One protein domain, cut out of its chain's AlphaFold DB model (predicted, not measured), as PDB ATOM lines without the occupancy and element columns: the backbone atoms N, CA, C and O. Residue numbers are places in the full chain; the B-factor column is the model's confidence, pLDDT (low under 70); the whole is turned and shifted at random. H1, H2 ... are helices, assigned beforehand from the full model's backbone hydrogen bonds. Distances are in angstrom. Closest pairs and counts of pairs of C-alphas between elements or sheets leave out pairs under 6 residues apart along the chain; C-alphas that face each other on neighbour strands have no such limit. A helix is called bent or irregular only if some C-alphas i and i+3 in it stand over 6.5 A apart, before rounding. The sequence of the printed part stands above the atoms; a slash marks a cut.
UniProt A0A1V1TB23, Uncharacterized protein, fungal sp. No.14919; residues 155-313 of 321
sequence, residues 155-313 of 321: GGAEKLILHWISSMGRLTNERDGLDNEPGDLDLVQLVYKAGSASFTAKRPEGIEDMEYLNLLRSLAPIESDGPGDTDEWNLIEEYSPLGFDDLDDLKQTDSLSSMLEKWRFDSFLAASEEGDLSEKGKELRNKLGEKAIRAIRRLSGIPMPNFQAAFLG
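What this domain is: This is residues 155 to 313 of the 321 residues of an uncharacterized protein of fungal sp. No.14919 (UniProt A0A1V1TB23). Two long helices, H1 and H6, run opposite ways but staggered, overlapping over the first part of each, with short H4 packed on the overlap near the middle. Bent H7 makes an L at the last part of H6, H5 packs on H1, H2 and H3 lie to another side with long loops, and residues 307 to 313, with H8, stick out. The printed part has 159 residues with eight named helices, H1 to H8 in order, and no named strand: all helix. It is compact, with a radius of gyration of the C-alphas of 17.4 A and spans of 51 by 44 by 39 A.

Where its parts are: H1, residues 155 to 176, begins at C-alpha 155 (76.583, 46.876, 292.151) and is 31.4 A long. H2 is residues 185 to 193, H3 209 to 218, H4 235 to 239 and H5 247 to 251. H6, residues 255 to 271, is 24.1 A long. H7, residues 279 to 299, was assigned as one helix by its hydrogen bonds but is bent, with C-alphas 287 and 290 9.0 A apart; its arms are H7a, 279 to 287, and H7b, 290 to 299. H8, residues 307 to 312, ends at C-alpha 312 (100.796, 50.349, 298.125).

How they stand to each other: The hub H1 touches H6 at a shallow tilt of 18 degrees, closest at the C-alphas of Ala 157 and Leu 260, 6.7 A. It touches H4 at Leu 160 and Ile 236, C-alphas 6.8 A apart, and H5 at Leu 171 and Leu 247, 6.0 A. H6 touches H7b, C-alphas of Ala 270 and Ile 293 5.1 A apart. H2 and H3 only just touch, with 3 pairs of C-alphas within 8 A. Every O i to N i+4 pair is within hydrogen-bond range except in H5, 0 of 1, with 2 of 2 O i to N i+3 pairs.

The domain as a whole: The C-alphas farthest apart, Gly 177 and Gly 275, are 54.1 A apart. The printed part has no cut; the links H2 to H3 and H3 to H4 are long. Residues 308 to 313 are under pLDDT 70.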
ATOM      1  N   GLY A 155      76.973  45.557 291.665       97.81
ATOM      2  CA  GLY A 155      76.583  46.876 292.151       97.81
ATOM      3  C   GLY A 155      75.114  47.037 292.549       97.81
ATOM      4  O   GLY A 155      74.819  47.766 293.496       97.81
ATOM      5  N   GLY A 156      74.195  46.364 291.855       98.19
ATOM      6  CA  GLY A 156      72.773  46.375 292.199       98.19
ATOM      7  C   GLY A 156      72.507  45.601 293.484       98.19
ATOM      8  O   GLY A 156      71.910  46.147 294.410       98.19
ATOM      9  N   ALA A 157      73.046  44.383 293.595       98.31
ATOM     10  CA  ALA A 157      72.968  43.602 294.825       98.31
ATOM     11  C   ALA A 157      73.615  44.336 296.013       98.31
ATOM     12  O   ALA A 157      73.014  44.403 297.080       98.31
ATOM     13  N   GLU A 158      74.788  44.955 295.834       97.88
ATOM     14  CA  GLU A 158      75.440  45.782 296.859       97.88
ATOM     15  C   GLU A 158      74.514  46.880 297.395       97.88
ATOM     16  O   GLU A 158      74.337  47.004 298.608       97.88
ATOM     17  N   LYS A 159      73.895  47.658 296.499       97.50
ATOM     18  CA  LYS A 159      72.977  48.743 296.865       97.50
ATOM     19  C   LYS A 159      71.729  48.236 297.577       97.50
ATOM     20  O   LYS A 159      71.328  48.833 298.571       97.50
ATOM     21  N   LEU A 160      71.147  47.142 297.092       98.19
ATOM     22  CA  LEU A 160      69.950  46.538 297.670       98.19
ATOM     23  C   LEU A 160      70.214  45.976 299.071       98.19
ATOM     24  O   LEU A 160      69.458  46.267 299.993       98.19
ATOM     25  N   ILE A 161      71.326  45.261 299.269       98.12
ATOM     26  CA  ILE A 161      71.728  44.735 300.583       98.12
ATOM     27  C   ILE A 161      71.994  45.881 301.569       98.12
ATOM     28  O   ILE A 161      71.516  45.833 302.699       98.12
ATOM     29  N   LEU A 162      72.727  46.924 301.159       96.44
ATOM     30  CA  LEU A 162      73.017  48.071 302.032       96.44
ATOM     31  C   LEU A 162      71.755  48.872 302.384       96.44
ATOM     32  O   LEU A 162      71.614  49.295 303.531       96.44
ATOM     33  N   HIS A 163      70.828  49.047 301.437       95.69
ATOM     34  CA  HIS A 163      69.530  49.661 301.712       95.69
ATOM     35  C   HIS A 163      68.722  48.826 302.711       95.69
ATOM     36  O   HIS A 163      68.315  49.351 303.741       95.69
ATOM     37  N   TRP A 164      68.557  47.524 302.458       97.00
ATOM     38  CA  TRP A 164      67.808  46.613 303.329       97.00
ATOM     39  C   TRP A 164      68.380  46.574 304.755       97.00
ATOM     40  O   TRP A 164      67.623  46.714 305.712       97.00
ATOM     41  N   ILE A 165      69.711  46.503 304.918       96.31
ATOM     42  CA  ILE A 165      70.359  46.569 306.244       96.31
ATOM     43  C   ILE A 165      70.055  47.907 306.933       96.31
ATOM     44  O   ILE A 165      69.701  47.925 308.112       96.31
ATOM     45  N   SER A 166      70.168  49.025 306.210       94.00
ATOM     46  CA  SER A 166      69.898  50.358 306.761       94.00
ATOM     47  C   SER A 166      68.430  50.551 307.151       94.00
ATOM     48  O   SER A 166      68.156  51.223 308.144       94.00
ATOM     49  N   SER A 167      67.494  49.984 306.390       94.38
ATOM     50  CA  SER A 167      66.057  50.109 306.638       94.38
ATOM     51  C   SER A 167      65.574  49.191 307.762       94.38
ATOM     52  O   SER A 167      64.833  49.643 308.633       94.38
ATOM     53  N   MET A 168      66.063  47.947 307.822       95.06
ATOM     54  CA  MET A 168      65.837  47.060 308.970       95.06
ATOM     55  C   MET A 168      66.399  47.687 310.252       95.06
ATOM     56  O   MET A 168      65.697  47.769 311.254       95.06
ATOM     57  N   GLY A 169      67.620  48.238 310.203       94.75
ATOM     58  CA  GLY A 169      68.229  48.927 311.343       94.75
ATOM     59  C   GLY A 169      67.426  50.147 311.806       94.75
ATOM     60  O   GLY A 169      67.283  50.359 313.008       94.75
ATOM     61  N   ARG A 170      66.836  50.904 310.867       93.81
ATOM     62  CA  ARG A 170      65.930  52.027 311.161       93.81
ATOM     63  C   ARG A 170      64.709  51.579 311.964       93.81
ATOM     64  O   ARG A 170      64.409  52.198 312.983       93.81
ATOM     65  N   LEU A 171      64.048  50.510 311.517       94.31
ATOM     66  CA  LEU A 171      62.864  49.941 312.166       94.31
ATOM     67  C   LEU A 171      63.192  49.306 313.525       94.31
ATOM     68  O   LEU A 171      62.446  49.504 314.478       94.31
ATOM     69  N   THR A 172      64.315  48.597 313.650       94.25
ATOM     70  CA  THR A 172      64.789  48.056 314.934       94.25
ATOM     71  C   THR A 172      65.098  49.174 315.935       94.25
ATOM     72  O   THR A 172      64.685  49.089 317.089       94.25
ATOM     73  N   ASN A 173      65.747  50.264 315.506       93.75
ATOM     74  CA  ASN A 173      65.961  51.436 316.360       93.75
ATOM     75  C   ASN A 173      64.629  52.072 316.797       93.75
ATOM     76  O   ASN A 173      64.469  52.393 317.970       93.75
ATOM     77  N   GLU A 174      63.656  52.212 315.890       93.69
ATOM     78  CA  GLU A 174      62.331  52.761 316.210       93.69
ATOM     79  C   GLU A 174      61.549  51.869 317.193       93.69
ATOM     80  O   GLU A 174      61.022  52.370 318.189       93.69
ATOM     81  N   ARG A 175      61.558  50.545 316.975       95.19
ATOM     82  CA  ARG A 175      61.019  49.514 317.885       95.19
ATOM     83  C   ARG A 175      61.600  49.641 319.298       95.19
ATOM     84  O   ARG A 175      60.859  49.551 320.276       95.19
ATOM     85  N   ASP A 176      62.910  49.861 319.386       94.25
ATOM     86  CA  ASP A 176      63.668  49.877 320.642       94.25
ATOM     87  C   ASP A 176      63.745  51.282 321.285       94.25
ATOM     88  O   ASP A 176      64.319  51.447 322.364       94.25
ATOM     89  N   GLY A 177      63.130  52.299 320.663       93.31
ATOM     90  CA  GLY A 177      63.081  53.677 321.168       93.31
ATOM     91  C   GLY A 177      64.410  54.437 321.069       93.31
ATOM     92  O   GLY A 177      64.673  55.320 321.889       93.31
ATOM     93  N   LEU A 178      65.255  54.079 320.101       92.19
ATOM     94  CA  LEU A 178      66.578  54.650 319.860       92.19
ATOM     95  C   LEU A 178      66.543  55.702 318.741       92.19
ATOM     96  O   LEU A 178      65.931  55.501 317.692       92.19
ATOM     97  N   ASP A 179      67.261  56.810 318.939       85.88
ATOM     98  CA  ASP A 179      67.474  57.808 317.889       85.88
ATOM     99  C   ASP A 179      68.316  57.215 316.747       85.88
ATOM    100  O   ASP A 179      69.412  56.693 316.960       85.88
ATOM    101  N   ASN A 180      67.832  57.351 315.512       82.19
ATOM    102  CA  ASN A 180      68.607  57.016 314.319       82.19
ATOM    103  C   ASN A 180      69.663  58.104 314.057       82.19
ATOM    104  O   ASN A 180      69.309  59.271 313.865       82.19
ATOM    105  N   GLU A 181      70.954  57.744 314.026       76.69
ATOM    106  CA  GLU A 181      72.024  58.718 313.767       76.69
ATOM    107  C   GLU A 181      71.861  59.364 312.371       76.69
ATOM    108  O   GLU A 181      71.705  58.655 311.369       76.69
ATOM    109  N   PRO A 182      71.903  60.706 312.258       72.81
ATOM    110  CA  PRO A 182      71.755  61.386 310.978       72.81
ATOM    111  C   PRO A 182      73.027  61.226 310.137       72.81
ATOM    112  O   PRO A 182      74.002  61.961 310.312       72.81
ATOM    113  N   GLY A 183      73.004  60.274 309.203       77.94
ATOM    114  CA  GLY A 183      74.074  60.080 308.223       77.94
ATOM    115  C   GLY A 183      74.340  61.326 307.366       77.94
ATOM    116  O   GLY A 183      73.465  62.177 307.185       77.94
ATOM    117  N   ASP A 184      75.555  61.426 306.812       87.75
ATOM    118  CA  ASP A 184      75.967  62.546 305.955       87.75
ATOM    119  C   ASP A 184      74.973  62.742 304.795       87.75
ATOM    120  O   ASP A 184      74.823  61.882 303.926       87.75
ATOM    121  N   LEU A 185      74.303  63.898 304.777       90.06
ATOM    122  CA  LEU A 185      73.276  64.243 303.795       90.06
ATOM    123  C   LEU A 185      73.803  64.292 302.356       90.06
ATOM    124  O   LEU A 185      73.017  64.094 301.426       90.06
ATOM    125  N   ASP A 186      75.096  64.551 302.144       92.94
ATOM    126  CA  ASP A 186      75.707  64.469 300.816       92.94
ATOM    127  C   ASP A 186      75.884  63.006 300.402       92.94
ATOM    128  O   ASP A 186      75.596  62.648 299.259       92.94
ATOM    129  N   LEU A 187      76.309  62.144 301.334       92.31
ATOM    130  CA  LEU A 187      76.486  60.713 301.086       92.31
ATOM    131  C   LEU A 187      75.139  60.019 300.873       92.31
ATOM    132  O   LEU A 187      75.004  59.262 299.919       92.31
ATOM    133  N   VAL A 188      74.125  60.321 301.686       92.06
ATOM    134  CA  VAL A 188      72.755  59.809 301.522       92.06
ATOM    135  C   VAL A 188      72.189  60.219 300.160       92.06
ATOM    136  O   VAL A 188      71.669  59.376 299.429       92.06
ATOM    137  N   GLN A 189      72.341  61.484 299.753       94.75
ATOM    138  CA  GLN A 189      71.897  61.920 298.424       94.75
ATOM    139  C   GLN A 189      72.696  61.260 297.292       94.75
ATOM    140  O   GLN A 189      72.100  60.855 296.298       94.75
ATOM    141  N   LEU A 190      74.011  61.086 297.431       95.56
ATOM    142  CA  LEU A 190      74.830  60.368 296.452       95.56
ATOM    143  C   LEU A 190      74.456  58.875 296.361       95.56
ATOM    144  O   LEU A 190      74.436  58.308 295.271       95.56
ATOM    145  N   VAL A 191      74.136  58.234 297.486       94.69
ATOM    146  CA  VAL A 191      73.779  56.811 297.544       94.69
ATOM    147  C   VAL A 191      72.412  56.541 296.917       94.69
ATOM    148  O   VAL A 191      72.305  55.535 296.212       94.69
ATOM    149  N   TYR A 192      71.428  57.426 297.126       95.44
ATOM    150  CA  TYR A 192      70.025  57.219 296.738       95.44
ATOM    151  C   TYR A 192      69.527  58.037 295.534       95.44
ATOM    152  O   TYR A 192      68.531  57.648 294.936       95.44
ATOM    153  N   LYS A 193      70.180  59.146 295.149       97.00
ATOM    154  CA  LYS A 193      69.711  60.033 294.058       97.00
ATOM    155  C   LYS A 193      70.642  60.130 292.849       97.00
ATOM    156  O   LYS A 193      70.258  60.723 291.841       97.00
ATOM    157  N   ALA A 194      71.850  59.566 292.908       97.44
ATOM    158  CA  ALA A 194      72.745  59.562 291.753       97.44
ATOM    159  C   ALA A 194      72.075  58.897 290.535       97.44
ATOM    160  O   ALA A 194      71.462  57.836 290.649       97.44
ATOM    161  N   GLY A 195      72.196  59.545 289.373       97.06
ATOM    162  CA  GLY A 195      71.550  59.140 288.121       97.06
ATOM    163  C   GLY A 195      70.236  59.860 287.794       97.06
ATOM    164  O   GLY A 195      69.859  59.878 286.627       97.06
ATOM    165  N   SER A 196      69.588  60.518 288.765       97.50
ATOM    166  CA  SER A 196      68.425  61.382 288.500       97.50
ATOM    167  C   SER A 196      68.824  62.639 287.715       97.50
ATOM    168  O   SER A 196      69.827  63.287 288.028       97.50
ATOM    169  N   ALA A 197      67.991  63.048 286.761       96.38
ATOM    170  CA  ALA A 197      68.041  64.327 286.060       96.38
ATOM    171  C   ALA A 197      67.942  65.536 287.005       96.38
ATOM    172  O   ALA A 197      68.385  66.633 286.655       96.38
ATOM    173  N   SER A 198      67.370  65.345 288.199       95.06
ATOM    174  CA  SER A 198      67.269  66.367 289.248       95.06
ATOM    175  C   SER A 198      68.500  66.442 290.167       95.06
ATOM    176  O   SER A 198      68.662  67.414 290.912       95.06
ATOM    177  N   PHE A 199      69.380  65.434 290.145       95.62
ATOM    178  CA  PHE A 199      70.464  65.306 291.117       95.62
ATOM    179  C   PHE A 199      71.658  66.214 290.799       95.62
ATOM    180  O   PHE A 199      72.335  66.083 289.780       95.62
ATOM    181  N   THR A 200      71.974  67.108 291.738       93.19
ATOM    182  CA  THR A 200      73.191  67.929 291.693       93.19
ATOM    183  C   THR A 200      74.317  67.221 292.440       93.19
ATOM    184  O   THR A 200      74.296  67.125 293.665       93.19
ATOM    185  N   ALA A 201      75.323  66.747 291.704       91.12
ATOM    186  CA  ALA A 201      76.450  66.017 292.273       91.12
ATOM    187  C   ALA A 201      77.319  66.895 293.194       91.12
ATOM    188  O   ALA A 201      78.036  67.789 292.734       91.12
ATOM    189  N   LYS A 202      77.290  66.593 294.494       93.19
ATOM    190  CA  LYS A 202      78.189  67.125 295.525       93.19
ATOM    191  C   LYS A 202      78.993  65.964 296.116       93.19
ATOM    192  O   LYS A 202      78.463  64.865 296.266       93.19
ATOM    193  N   ARG A 203      80.279  66.189 296.406       93.50
ATOM    194  CA  ARG A 203      81.172  65.169 296.976       93.50
ATOM    195  C   ARG A 203      81.120  65.215 298.513       93.50
ATOM    196  O   ARG A 203      81.445  66.276 299.046       93.50
ATOM    197  N   PRO A 204      80.767  64.103 299.191       93.62
ATOM    198  CA  PRO A 204      80.882  63.951 300.645       93.62
ATOM    199  C   PRO A 204      82.304  64.195 301.161       93.62
ATOM    200  O   PRO A 204      83.276  64.050 300.411       93.62
ATOM    201  N   GLU A 205      82.458  64.506 302.446       92.12
ATOM    202  CA  GLU A 205      83.791  64.601 303.054       92.12
ATOM    203  C   GLU A 205      84.404  63.199 303.276       92.12
ATOM    204  O   GLU A 205      83.704  62.203 303.442       92.12
ATOM    205  N   GLY A 206      85.735  63.085 303.217       89.12
ATOM    206  CA  GLY A 206      86.477  61.848 303.522       89.12
ATOM    207  C   GLY A 206      86.409  60.700 302.496       89.12
ATOM    208  O   GLY A 206      87.281  59.835 302.520       89.12
ATOM    209  N   ILE A 207      85.436  60.680 301.579       90.81
ATOM    210  CA  ILE A 207      85.274  59.623 300.560       90.81
ATOM    211  C   ILE A 207      86.446  59.566 299.552       90.81
ATOM    212  O   ILE A 207      86.954  60.608 299.133       90.81
ATOM    213  N   GLU A 208      86.859  58.368 299.109       90.88
ATOM    214  CA  GLU A 208      87.888  58.188 298.059       90.88
ATOM    215  C   GLU A 208      87.390  58.699 296.690       90.88
ATOM    216  O   GLU A 208      86.220  58.542 296.348       90.88
ATOM    217  N   ASP A 209      88.284  59.260 295.866       91.19
ATOM    218  CA  ASP A 209      87.988  59.702 294.490       91.19
ATOM    219  C   ASP A 209      87.328  58.607 293.639       91.19
ATOM    220  O   ASP A 209      86.323  58.858 292.971       91.19
ATOM    221  N   MET A 210      87.866  57.383 293.686       90.38
ATOM    222  CA  MET A 210      87.316  56.240 292.952       90.38
ATOM    223  C   MET A 210      85.943  55.821 293.479       90.38
ATOM    224  O   MET A 210      85.077  55.455 292.690       90.38
ATOM    225  N   GLU A 211      85.723  55.912 294.790       92.62
ATOM    226  CA  GLU A 211      84.453  55.530 295.403       92.62
ATOM    227  C   GLU A 211      83.349  56.545 295.096       92.62
ATOM    228  O   GLU A 211      82.258  56.170 294.670       92.62
ATOM    229  N   TYR A 212      83.670  57.838 295.176       95.12
ATOM    230  CA  TYR A 212      82.791  58.906 294.710       95.12
ATOM    231  C   TYR A 212      82.406  58.726 293.233       95.12
ATOM    232  O   TYR A 212      81.233  58.836 292.882       95.12
ATOM    233  N   LEU A 213      83.371  58.401 292.362       94.94
ATOM    234  CA  LEU A 213      83.111  58.158 290.939       94.94
ATOM    235  C   LEU A 213      82.298  56.881 290.676       94.94
ATOM    236  O   LEU A 213      81.506  56.873 289.730       94.94
ATOM    237  N   ASN A 214      82.452  55.837 291.497       94.56
ATOM    238  CA  ASN A 214      81.609  54.643 291.444       94.56
ATOM    239  C   ASN A 214      80.160  54.997 291.795       94.56
ATOM    240  O   ASN A 214      79.278  54.802 290.959       94.56
ATOM    241  N   LEU A 215      79.913  55.568 292.982       95.94
ATOM    242  CA  LEU A 215      78.571  55.935 293.458       95.94
ATOM    243  C   LEU A 215      77.862  56.938 292.537       95.94
ATOM    244  O   LEU A 215      76.664  56.811 292.307       95.94
ATOM    245  N   LEU A 216      78.602  57.884 291.954       96.75
ATOM    246  CA  LEU A 216      78.070  58.875 291.015       96.75
ATOM    247  C   LEU A 216      77.689  58.290 289.639       96.75
ATOM    248  O   LEU A 216      76.966  58.945 288.890       96.75
ATOM    249  N   ARG A 217      78.221  57.119 289.253       95.38
ATOM    250  CA  ARG A 217      78.106  56.587 287.880       95.38
ATOM    251  C   ARG A 217      77.739  55.108 287.845       95.38
ATOM    252  O   ARG A 217      76.583  54.772 287.623       95.38
ATOM    253  N   SER A 218      78.715  54.222 288.037       95.25
ATOM    254  CA  SER A 218      78.544  52.764 287.921       95.25
ATOM    255  C   SER A 218      77.531  52.209 288.928       95.25
ATOM    256  O   SER A 218      76.849  51.231 288.645       95.25
ATOM    257  N   LEU A 219      77.428  52.862 290.088       96.88
ATOM    258  CA  LEU A 219      76.556  52.539 291.215       96.88
ATOM    259  C   LEU A 219      75.505  53.633 291.464       96.88
ATOM    260  O   LEU A 219      75.027  53.798 292.588       96.88
ATOM    261  N   ALA A 220      75.140  54.392 290.431       97.69
ATOM    262  CA  ALA A 220      73.950  55.231 290.470       97.69
ATOM    263  C   ALA A 220      72.702  54.324 290.601       97.69
ATOM    264  O   ALA A 220      72.547  53.424 289.769       97.69
ATOM    265  N   PRO A 221      71.829  54.493 291.614       97.62
ATOM    266  CA  PRO A 221      70.598  53.702 291.737       97.62
ATOM    267  C   PRO A 221      69.539  54.081 290.695       97.62
ATOM    268  O   PRO A 221      68.715  53.241 290.346       97.62
ATOM    269  N   ILE A 222      69.568  55.323 290.198       98.31
ATOM    270  CA  ILE A 222      68.581  55.848 289.254       98.31
ATOM    271  C   ILE A 222      69.137  55.808 287.826       98.31
ATOM    272  O   ILE A 222      70.338  55.975 287.597       98.31
ATOM    273  N   GLU A 223      68.268  55.574 286.852       98.25
ATOM    274  CA  GLU A 223      68.536  55.732 285.426       98.25
ATOM    275  C   GLU A 223      67.552  56.737 284.824       98.25
ATOM    276  O   GLU A 223      66.348  56.688 285.079       98.25
ATOM    277  N   SER A 224      68.085  57.634 283.999       97.25
ATOM    278  CA  SER A 224      67.359  58.730 283.367       97.25
ATOM    279  C   SER A 224      67.795  58.880 281.908       97.25
ATOM    280  O   SER A 224      68.943  58.589 281.560       97.25
ATOM    281  N   ASP A 225      66.894  59.356 281.049       96.19
ATOM    282  CA  ASP A 225      67.204  59.717 279.661       96.19
ATOM    283  C   ASP A 225      67.842  61.118 279.525       96.19
ATOM    284  O   ASP A 225      68.321  61.475 278.446       96.19
ATOM    285  N   GLY A 226      67.905  61.906 280.608       92.94
ATOM    286  CA  GLY A 226      68.634  63.176 280.664       92.94
ATOM    287  C   GLY A 226      67.870  64.341 281.311       92.94
ATOM    288  O   GLY A 226      66.818  64.150 281.914       92.94
ATOM    289  N   PRO A 227      68.392  65.581 281.211       93.56
ATOM    290  CA  PRO A 227      67.822  66.747 281.886       93.56
ATOM    291  C   PRO A 227      66.349  66.996 281.530       93.56
ATOM    292  O   PRO A 227      66.026  67.287 280.378       93.56
ATOM    293  N   GLY A 228      65.474  66.942 282.537       93.19
ATOM    294  CA  GLY A 228      64.028  67.110 282.371       93.19
ATOM    295  C   GLY A 228      63.244  65.812 282.151       93.19
ATOM    296  O   GLY A 228      62.052  65.897 281.863       93.19
ATOM    297  N   ASP A 229      63.874  64.642 282.293       95.94
ATOM    298  CA  ASP A 229      63.164  63.371 282.457       95.94
ATOM    299  C   ASP A 229      62.235  63.422 283.687       95.94
ATOM    300  O   ASP A 229      62.554  64.036 284.708       95.94
ATOM    301  N   THR A 230      61.068  62.793 283.567       94.00
ATOM    302  CA  THR A 230      60.045  62.683 284.622       94.00
ATOM    303  C   THR A 230      59.557  61.245 284.808       94.00
ATOM    304  O   THR A 230      58.599  61.021 285.540       94.00
ATOM    305  N   ASP A 231      60.174  60.295 284.107       95.75
ATOM    306  CA  ASP A 231      59.845  58.868 284.060       95.75
ATOM    307  C   ASP A 231      61.106  58.073 284.448       95.75
ATOM    308  O   ASP A 231      61.585  57.204 283.721       95.75
ATOM    309  N   GLU A 232      61.749  58.495 285.541       97.44
ATOM    310  CA  GLU A 232      63.028  57.949 286.001       97.44
ATOM    311  C   GLU A 232      62.852  56.533 286.556       97.44
ATOM    312  O   GLU A 232      61.882  56.240 287.250       97.44
ATOM    313  N   TRP A 233      63.820  55.657 286.293       98.31
ATOM    314  CA  TRP A 233      63.817  54.299 286.831       98.31
ATOM    315  C   TRP A 233      64.691  54.230 288.084       98.31
ATOM    316  O   TRP A 233      65.844  54.659 288.026       98.31
ATOM    317  N   ASN A 234      64.192  53.679 289.194       98.00
ATOM    318  CA  ASN A 234      64.914  53.613 290.469       98.00
ATOM    319  C   ASN A 234      65.045  52.170 290.984       98.00
ATOM    320  O   ASN A 234      64.052  51.526 291.316       98.00
ATOM    321  N   LEU A 235      66.290  51.706 291.143       98.25
ATOM    322  CA  LEU A 235      66.641  50.393 291.696       98.25
ATOM    323  C   LEU A 235      65.929  50.074 293.024       98.25
ATOM    324  O   LEU A 235      65.545  48.929 293.248       98.25
ATOM    325  N   ILE A 236      65.785  51.053 293.921       96.44
ATOM    326  CA  ILE A 236      65.224  50.805 295.255       96.44
ATOM    327  C   ILE A 236      63.700  50.668 295.193       96.44
ATOM    328  O   ILE A 236      63.163  49.719 295.752       96.44
ATOM    329  N   GLU A 237      63.013  51.551 294.468       95.69
ATOM    330  CA  GLU A 237      61.550  51.488 294.288       95.69
ATOM    331  C   GLU A 237      61.113  50.216 293.540       95.69
ATOM    332  O   GLU A 237      60.031  49.691 293.782       95.69
ATOM    333  N   GLU A 238      61.970  49.694 292.660       96.62
ATOM    334  CA  GLU A 238      61.697  48.494 291.867       96.62
ATOM    335  C   GLU A 238      61.954  47.179 292.607       96.62
ATOM    336  O   GLU A 238      61.226  46.208 292.393       96.62
ATOM    337  N   TYR A 239      62.995  47.091 293.440       96.75
ATOM    338  CA  TYR A 239      63.389  45.824 294.075       96.75
ATOM    339  C   TYR A 239      63.182  45.774 295.584       96.75
ATOM    340  O   TYR A 239      63.213  44.666 296.121       96.75
ATOM    341  N   SER A 240      62.943  46.897 296.270       90.88
ATOM    342  CA  SER A 240      62.595  46.845 297.690       90.88
ATOM    343  C   SER A 240      61.296  46.049 297.875       90.88
ATOM    344  O   SER A 240      60.270  46.415 297.299       90.88
ATOM    345  N   PRO A 241      61.304  44.957 298.659       81.56
ATOM    346  CA  PRO A 241      60.116  44.134 298.869       81.56
ATOM    347  C   PRO A 241      59.103  44.800 299.813       81.56
ATOM    348  O   PRO A 241      57.959  44.358 299.887       81.56
ATOM    349  N   LEU A 242      59.539  45.831 300.543       83.25
ATOM    350  CA  LEU A 242      58.843  46.488 301.645       83.25
ATOM    351  C   LEU A 242      58.990  48.009 301.512       83.25
ATOM    352  O   LEU A 242      59.943  48.495 300.894       83.25
ATOM    353  N   GLY A 243      58.065  48.765 302.109       80.12
ATOM    354  CA  GLY A 243      58.227  50.216 302.256       80.12
ATOM    355  C   GLY A 243      59.244  50.572 303.344       80.12
ATOM    356  O   GLY A 243      59.919  51.593 303.254       80.12
ATOM    357  N   PHE A 244      59.380  49.692 304.343       84.19
ATOM    358  CA  PHE A 244      60.094  49.904 305.600       84.19
ATOM    359  C   PHE A 244      59.520  51.040 306.458       84.19
ATOM    360  O   PHE A 244      60.226  51.598 307.299       84.19
ATOM    361  N   ASP A 245      58.249  51.385 306.248       86.62
ATOM    362  CA  ASP A 245      57.544  52.489 306.913       86.62
ATOM    363  C   ASP A 245      56.553  51.997 307.998       86.62
ATOM    364  O   ASP A 245      55.810  52.797 308.565       86.62
ATOM    365  N   ASP A 246      56.542  50.691 308.296       90.38
ATOM    366  CA  ASP A 246      55.762  50.059 309.369       90.38
ATOM    367  C   ASP A 246      56.656  49.080 310.159       90.38
ATOM    368  O   ASP A 246      57.494  48.386 309.584       90.38
ATOM    369  N   LEU A 247      56.471  48.979 311.478       91.81
ATOM    370  CA  LEU A 247      57.165  47.990 312.313       91.81
ATOM    371  C   LEU A 247      56.739  46.548 311.984       91.81
ATOM    372  O   LEU A 247      57.479  45.610 312.282       91.81
ATOM    373  N   ASP A 248      55.583  46.351 311.345       92.06
ATOM    374  CA  ASP A 248      55.160  45.041 310.844       92.06
ATOM    375  C   ASP A 248      56.049  44.511 309.697       92.06
ATOM    376  O   ASP A 248      56.112  43.292 309.509       92.06
ATOM    377  N   ASP A 249      56.822  45.369 309.013       90.88
ATOM    378  CA  ASP A 249      57.821  44.950 308.016       90.88
ATOM    379  C   ASP A 249      58.958  44.116 308.649       90.88
ATOM    380  O   ASP A 249      59.490  43.214 308.000       90.88
ATOM    381  N   LEU A 250      59.263  44.302 309.946       91.44
ATOM    382  CA  LEU A 250      60.246  43.481 310.679       91.44
ATOM    383  C   LEU A 250      59.864  41.990 310.754       91.44
ATOM    384  O   LEU A 250      60.714  41.152 311.053       91.44
ATOM    385  N   LYS A 251      58.597  41.640 310.493       90.31
ATOM    386  CA  LYS A 251      58.093  40.254 310.512       90.31
ATOM    387  C   LYS A 251      58.355  39.506 309.196       90.31
ATOM    388  O   LYS A 251      58.101  38.305 309.124       90.31
ATOM    389  N   GLN A 252      58.822  40.195 308.152       90.12
ATOM    390  CA  GLN A 252      58.982  39.655 306.797       90.12
ATOM    391  C   GLN A 252      60.364  39.011 306.628       90.12
ATOM    392  O   GLN A 252      61.296  39.589 306.058       90.12
ATOM    393  N   THR A 253      60.498  37.801 307.173       88.12
ATOM    394  CA  THR A 253      61.790  37.128 307.364       88.12
ATOM    395  C   THR A 253      62.502  36.715 306.077       88.12
ATOM    396  O   THR A 253      63.724  36.686 306.098       88.12
ATOM    397  N   ASP A 254      61.803  36.444 304.964       93.31
ATOM    398  CA  ASP A 254      62.417  36.085 303.669       93.31
ATOM    399  C   ASP A 254      62.506  37.247 302.657       93.31
ATOM    400  O   ASP A 254      62.558  37.054 301.436       93.31
ATOM    401  N   SER A 255      62.541  38.483 303.162       95.38
ATOM    402  CA  SER A 255      62.614  39.701 302.348       95.38
ATOM    403  C   SER A 255      63.971  39.905 301.653       95.38
ATOM    404  O   SER A 255      63.993  40.378 300.512       95.38
ATOM    405  N   LEU A 256      65.100  39.515 302.257       97.25
ATOM    406  CA  LEU A 256      66.425  39.677 301.642       97.25
ATOM    407  C   LEU A 256      66.635  38.676 300.500       97.25
ATOM    408  O   LEU A 256      67.159  39.059 299.449       97.25
ATOM    409  N   SER A 257      66.208  37.416 300.660       97.31
ATOM    410  CA  SER A 257      66.233  36.455 299.546       97.31
ATOM    411  C   SER A 257      65.267  36.854 298.436       97.31
ATOM    412  O   SER A 257      65.695  36.919 297.286       97.31
ATOM    413  N   SER A 258      64.019  37.211 298.755       96.50
ATOM    414  CA  SER A 258      63.016  37.615 297.756       96.50
ATOM    415  C   SER A 258      63.489  38.787 296.880       96.50
ATOM    416  O   SER A 258      63.378  38.741 295.651       96.50
ATOM    417  N   MET A 259      64.092  39.810 297.497       97.75
ATOM    418  CA  MET A 259      64.692  40.958 296.807       97.75
ATOM    419  C   MET A 259      65.828  40.543 295.858       97.75
ATOM    420  O   MET A 259      65.859  40.947 294.692       97.75
ATOM    421  N   LEU A 260      66.764  39.722 296.346       98.19
ATOM    422  CA  LEU A 260      67.941  39.304 295.582       98.19
ATOM    423  C   LEU A 260      67.619  38.260 294.503       98.19
ATOM    424  O   LEU A 260      68.280  38.242 293.466       98.19
ATOM    425  N   GLU A 261      66.589  37.433 294.693       96.75
ATOM    426  CA  GLU A 261      66.062  36.530 293.669       96.75
ATOM    427  C   GLU A 261      65.408  37.312 292.520       96.75
ATOM    428  O   GLU A 261      65.735  37.042 291.358       96.75
ATOM    429  N   LYS A 262      64.584  38.338 292.809       97.44
ATOM    430  CA  LYS A 262      64.031  39.231 291.769       97.44
ATOM    431  C   LYS A 262      65.156  39.961 291.021       97.44
ATOM    432  O   LYS A 262      65.219  39.890 289.794       97.44
ATOM    433  N   TRP A 263      66.084  40.595 291.748       98.19
ATOM    434  CA  TRP A 263      67.231  41.303 291.157       98.19
ATOM    435  C   TRP A 263      68.080  40.399 290.252       98.19
ATOM    436  O   TRP A 263      68.446  40.787 289.139       98.19
ATOM    437  N   ARG A 264      68.356  39.163 290.689       97.00
ATOM    438  CA  ARG A 264      69.099  38.174 289.897       97.00
ATOM    439  C   ARG A 264      68.360  37.784 288.619       97.00
ATOM    440  O   ARG A 264      68.986  37.667 287.565       97.00
ATOM    441  N   PHE A 265      67.055  37.535 288.719       96.62
ATOM    442  CA  PHE A 265      66.235  37.100 287.593       96.62
ATOM    443  C   PHE A 265      66.167  38.175 286.502       96.62
ATOM    444  O   PHE A 265      66.419  37.885 285.330       96.62
ATOM    445  N   ASP A 266      65.937  39.427 286.890       97.94
ATOM    446  CA  ASP A 266      65.896  40.543 285.945       97.94
ATOM    447  C   ASP A 266      67.294  40.898 285.412       97.94
ATOM    448  O   ASP A 266      67.432  41.204 284.228       97.94
ATOM    449  N   SER A 267      68.354  40.751 286.221       97.31
ATOM    450  CA  SER A 267      69.750  40.829 285.754       97.31
ATOM    451  C   SER A 267      70.053  39.809 284.657       97.31
ATOM    452  O   SER A 267      70.694  40.146 283.661       97.31
ATOM    453  N   PHE A 268      69.561  38.574 284.795       95.62
ATOM    454  CA  PHE A 268      69.669  37.556 283.750       95.62
ATOM    455  C   PHE A 268      68.895  37.966 282.485       95.62
ATOM    456  O   PHE A 268      69.487  38.004 281.408       95.62
ATOM    457  N   LEU A 269      67.619  38.359 282.606       96.50
ATOM    458  CA  LEU A 269      66.803  38.803 281.463       96.50
ATOM    459  C   LEU A 269      67.392  40.021 280.736       96.50
ATOM    460  O   LEU A 269      67.337  40.099 279.507       96.50
ATOM    461  N   ALA A 270      67.959  40.973 281.475       96.62
ATOM    462  CA  ALA A 270      68.628  42.130 280.905       96.62
ATOM    463  C   ALA A 270      69.927  41.725 280.190       96.62
ATOM    464  O   ALA A 270      70.206  42.246 279.108       96.62
ATOM    465  N   ALA A 271      70.712  40.798 280.749       94.38
ATOM    466  CA  ALA A 271      71.973  40.341 280.165       94.38
ATOM    467  C   ALA A 271      71.797  39.482 278.897       94.38
ATOM    468  O   ALA A 271      72.576  39.653 277.961       94.38
ATOM    469  N   SER A 272      70.787  38.605 278.841       92.50
ATOM    470  CA  SER A 272      70.554  37.697 277.706       92.50
ATOM    471  C   SER A 272      70.347  38.411 276.363       92.50
ATOM    472  O   SER A 272      69.740  39.487 276.281       92.50
ATOM    473  N   GLU A 273      70.786  37.755 275.285       88.75
ATOM    474  CA  GLU A 273      70.336  38.072 273.932       88.75
ATOM    475  C   GLU A 273      68.907  37.551 273.708       88.75
ATOM    476  O   GLU A 273      68.478  36.559 274.297       88.75
ATOM    477  N   GLU A 274      68.141  38.215 272.840       80.06
ATOM    478  CA  GLU A 274      66.728  37.867 272.617       80.06
ATOM    479  C   GLU A 274      66.550  36.462 272.011       80.06
ATOM    480  O   GLU A 274      65.530  35.815 272.240       80.06
ATOM    481  N   GLY A 275      67.555  35.962 271.281       85.06
ATOM    482  CA  GLY A 275      67.562  34.610 270.714       85.06
ATOM    483  C   GLY A 275      67.698  33.485 271.748       85.06
ATOM    484  O   GLY A 275      67.207  32.386 271.494       85.06
ATOM    485  N   ASP A 276      68.301  33.760 272.909       90.50
ATOM    486  CA  ASP A 276      68.510  32.773 273.981       90.50
ATOM    487  C   ASP A 276      67.289  32.636 274.906       90.50
ATOM    488  O   ASP A 276      67.174  31.681 275.681       90.50
ATOM    489  N   LEU A 277      66.360  33.595 274.846       92.69
ATOM    490  CA  LEU A 277      65.176  33.629 275.695       92.69
ATOM    491  C   LEU A 277      64.001  32.872 275.066       92.69
ATOM    492  O   LEU A 277      63.638  33.068 273.907       92.69
ATOM    493  N   SER A 278      63.320  32.067 275.887       94.19
ATOM    494  CA  SER A 278      61.971  31.578 275.568       94.19
ATOM    495  C   SER A 278      60.994  32.746 275.367       94.19
ATOM    496  O   SER A 278      61.213  33.824 275.916       94.19
ATOM    497  N   GLU A 279      59.870  32.533 274.674       95.50
ATOM    498  CA  GLU A 279      58.868  33.596 274.451       95.50
ATOM    499  C   GLU A 279      58.397  34.259 275.760       95.50
ATOM    500  O   GLU A 279      58.346  35.483 275.842       95.50
ATOM    501  N   LYS A 280      58.190  33.485 276.838       94.56
ATOM    502  CA  LYS A 280      57.892  34.035 278.175       94.56
ATOM    503  C   LYS A 280      59.043  34.897 278.721       94.56
ATOM    504  O   LYS A 280      58.798  35.904 279.376       94.56
ATOM    505  N   GLY A 281      60.293  34.514 278.458       93.88
ATOM    506  CA  GLY A 281      61.475  35.310 278.799       93.88
ATOM    507  C   GLY A 281      61.532  36.626 278.023       93.88
ATOM    508  O   GLY A 281      61.779  37.666 278.625       93.88
ATOM    509  N   LYS A 282      61.219  36.610 276.720       94.56
ATOM    510  CA  LYS A 282      61.099  37.822 275.892       94.56
ATOM    511  C   LYS A 282      59.979  38.734 276.391       94.56
ATOM    512  O   LYS A 282      60.205  39.924 276.565       94.56
ATOM    513  N   GLU A 283      58.800  38.188 276.694       95.38
ATOM    514  CA  GLU A 283      57.687  38.947 277.282       95.38
ATOM    515  C   GLU A 283      58.062  39.617 278.609       95.38
ATOM    516  O   GLU A 283      57.681  40.761 278.839       95.38
ATOM    517  N   LEU A 284      58.778  38.915 279.494       95.31
ATOM    518  CA  LEU A 284      59.219  39.462 280.779       95.31
ATOM    519  C   LEU A 284      60.303  40.528 280.589       95.31
ATOM    520  O   LEU A 284      60.171  41.623 281.124       95.31
ATOM    521  N   ARG A 285      61.305  40.269 279.741       95.25
ATOM    522  CA  ARG A 285      62.332  41.253 279.374       95.25
ATOM    523  C   ARG A 285      61.716  42.518 278.769       95.25
ATOM    524  O   ARG A 285      62.103  43.621 279.133       95.25
ATOM    525  N   ASN A 286      60.721  42.378 277.896       94.69
ATOM    526  CA  ASN A 286      60.043  43.515 277.273       94.69
ATOM    527  C   ASN A 286      59.180  44.316 278.269       94.69
ATOM    528  O   ASN A 286      58.944  45.496 278.027       94.69
ATOM    529  N   LYS A 287      58.752  43.717 279.392       95.94
ATOM    530  CA  LYS A 287      58.063  44.422 280.490       95.94
ATOM    531  C   LYS A 287      59.000  45.258 281.365       95.94
ATOM    532  O   LYS A 287      58.524  46.222 281.945       95.94
ATOM    533  N   LEU A 288      60.297  44.932 281.427       95.81
ATOM    534  CA  LEU A 288      61.301  45.791 282.079       95.81
ATOM    535  C   LEU A 288      61.463  47.124 281.322       95.81
ATOM    536  O   LEU A 288      61.678  48.171 281.921       95.81
ATOM    537  N   GLY A 289      61.347  47.092 279.991       96.31
ATOM    538  CA  GLY A 289      61.567  48.264 279.143       96.31
ATOM    539  C   GLY A 289      63.046  48.657 279.019       96.31
ATOM    540  O   GLY A 289      63.928  48.148 279.711       96.31
ATOM    541  N   GLU A 290      63.346  49.559 278.082       96.31
ATOM    542  CA  GLU A 290      64.739  49.876 277.739       96.31
ATOM    543  C   GLU A 290      65.494  50.568 278.882       96.31
ATOM    544  O   GLU A 290      66.651  50.231 279.126       96.31
ATOM    545  N   LYS A 291      64.841  51.485 279.613       97.19
ATOM    546  CA  LYS A 291      65.444  52.240 280.725       97.19
ATOM    547  C   LYS A 291      65.929  51.300 281.835       97.19
ATOM    548  O   LYS A 291      67.120  51.301 282.149       97.19
ATOM    549  N   ALA A 292      65.066  50.401 282.316       97.94
ATOM    550  CA  ALA A 292      65.449  49.369 283.277       97.94
ATOM    551  C   ALA A 292      66.568  48.467 282.732       97.94
ATOM    552  O   ALA A 292      67.558  48.244 283.417       97.94
ATOM    553  N   ILE A 293      66.484  47.996 281.480       98.00
ATOM    554  CA  ILE A 293      67.526  47.130 280.896       98.00
ATOM    555  C   ILE A 293      68.899  47.827 280.864       98.00
ATOM    556  O   ILE A 293      69.908  47.166 281.118       98.00
ATOM    557  N   ARG A 294      68.975  49.141 280.595       97.56
ATOM    558  CA  ARG A 294      70.235  49.909 280.696       97.56
ATOM    559  C   ARG A 294      70.725  49.998 282.144       97.56
ATOM    560  O   ARG A 294      71.894  49.710 282.404       97.56
ATOM    561  N   ALA A 295      69.832  50.353 283.068       98.38
ATOM    562  CA  ALA A 295      70.128  50.502 284.490       98.38
ATOM    563  C   ALA A 295      70.643  49.197 285.110       98.38
ATOM    564  O   ALA A 295      71.720  49.163 285.707       98.38
ATOM    565  N   ILE A 296      69.910  48.105 284.882       98.56
ATOM    566  CA  ILE A 296      70.236  46.754 285.327       98.56
ATOM    567  C   ILE A 296      71.588  46.339 284.738       98.56
ATOM    568  O   ILE A 296      72.493  46.030 285.500       98.56
ATOM    569  N   ARG A 297      71.807  46.445 283.415       98.06
ATOM    570  CA  ARG A 297      73.105  46.105 282.785       98.06
ATOM    571  C   ARG A 297      74.299  46.870 283.366       98.06
ATOM    572  O   ARG A 297      75.390  46.309 283.436       98.06
ATOM    573  N   ARG A 298      74.113  48.132 283.769       98.00
ATOM    574  CA  ARG A 298      75.133  48.929 284.473       98.00
ATOM    575  C   ARG A 298      75.396  48.370 285.874       98.00
ATOM    576  O   ARG A 298      76.551  48.177 286.248       98.00
ATOM    577  N   LEU A 299      74.330  48.111 286.625       98.25
ATOM    578  CA  LEU A 299      74.366  47.719 288.034       98.25
ATOM    579  C   LEU A 299      74.728  46.239 288.259       98.25
ATOM    580  O   LEU A 299      75.345  45.934 289.274       98.25
ATOM    581  N   SER A 300      74.468  45.330 287.315       97.31
ATOM    582  CA  SER A 300      74.962  43.940 287.348       97.31
ATOM    583  C   SER A 300      76.486  43.834 287.137       97.31
ATOM    584  O   SER A 300      77.052  42.739 287.206       97.31
ATOM    585  N   GLY A 301      77.176  44.950 286.865       95.88
ATOM    586  CA  GLY A 301      78.634  45.021 286.846       95.88
ATOM    587  C   GLY A 301      79.235  44.877 288.249       95.88
ATOM    588  O   GLY A 301      78.727  45.442 289.215       95.88
ATOM    589  N   ILE A 302      80.342  44.138 288.363       95.38
ATOM    590  CA  ILE A 302      81.056  43.926 289.632       95.38
ATOM    591  C   ILE A 302      82.051  45.077 289.864       95.38
ATOM    592  O   ILE A 302      82.980  45.238 289.065       95.38
ATOM    593  N   PRO A 303      81.926  45.870 290.945       92.88
ATOM    594  CA  PRO A 303      82.893  46.918 291.257       92.88
ATOM    595  C   PRO A 303      84.183  46.297 291.807       92.88
ATOM    596  O   PRO A 303      84.222  45.795 292.930       92.88
ATOM    597  N   MET A 304      85.251  46.324 291.013       93.19
ATOM    598  CA  MET A 304      86.516  45.672 291.365       93.19
ATOM    599  C   MET A 304      87.312  46.449 292.434       93.19
ATOM    600  O   MET A 304      87.278  47.683 292.444       93.19
ATOM    601  N   PRO A 305      88.089  45.771 293.304       87.94
ATOM    602  CA  PRO A 305      88.979  46.436 294.250       87.94
ATOM    603  C   PRO A 305      90.071  47.251 293.547       87.94
ATOM    604  O   PRO A 305      90.700  46.788 292.593       87.94
ATOM    605  N   ASN A 306      90.374  48.438 294.080       83.25
ATOM    606  CA  ASN A 306      91.538  49.221 293.670       83.25
ATOM    607  C   ASN A 306      92.825  48.566 294.211       83.25
ATOM    608  O   ASN A 306      93.398  48.996 295.213       83.25
ATOM    609  N   PHE A 307      93.281  47.491 293.560       76.75
ATOM    610  CA  PHE A 307      94.459  46.737 293.998       76.75
ATOM    611  C   PHE A 307      95.735  47.592 294.052       76.75
ATOM    612  O   PHE A 307      96.600  47.325 294.882       76.75
ATOM    613  N   GLN A 308      95.855  48.643 293.231       67.62
ATOM    614  CA  GLN A 308      97.004  49.554 293.295       67.62
ATOM    615  C   GLN A 308      97.024  50.339 294.613       67.62
ATOM    616  O   GLN A 308      98.072  50.414 295.251       67.62
ATOM    617  N   ALA A 309      95.872  50.841 295.072       60.75
ATOM    618  CA  ALA A 309      95.754  51.426 296.406       60.75
ATOM    619  C   ALA A 309      95.959  50.372 297.509       60.75
ATOM    620  O   ALA A 309      96.729  50.607 298.434       60.75
ATOM    621  N   ALA A 310      95.347  49.189 297.394       54.91
ATOM    622  CA  ALA A 310      95.393  48.159 298.438       54.91
ATOM    623  C   ALA A 310      96.777  47.505 298.650       54.91
ATOM    624  O   ALA A 310      97.055  47.023 299.747       54.91
ATOM    625  N   PHE A 311      97.648  47.472 297.632       50.78
ATOM    626  CA  PHE A 311      99.009  46.922 297.747       50.78
ATOM    627  C   PHE A 311     100.097  47.966 298.059       50.78
ATOM    628  O   PHE A 311     101.204  47.575 298.427       50.78
ATOM    629  N   LEU A 312      99.815  49.267 297.915       44.62
ATOM    630  CA  LEU A 312     100.796  50.349 298.125       44.62
ATOM    631  C   LEU A 312     100.421  51.305 299.271       44.62
ATOM    632  O   LEU A 312     101.306  51.910 299.874       44.62
ATOM    633  N   GLY A 313      99.132  51.435 299.591       41.75
ATOM    634  CA  GLY A 313      98.607  52.206 300.716       41.75
ATOM    635  C   GLY A 313      98.283  51.307 301.909       41.75
ATOM    636  O   GLY A 313      97.517  50.351 301.801       41.75
TER     637      GLY A 313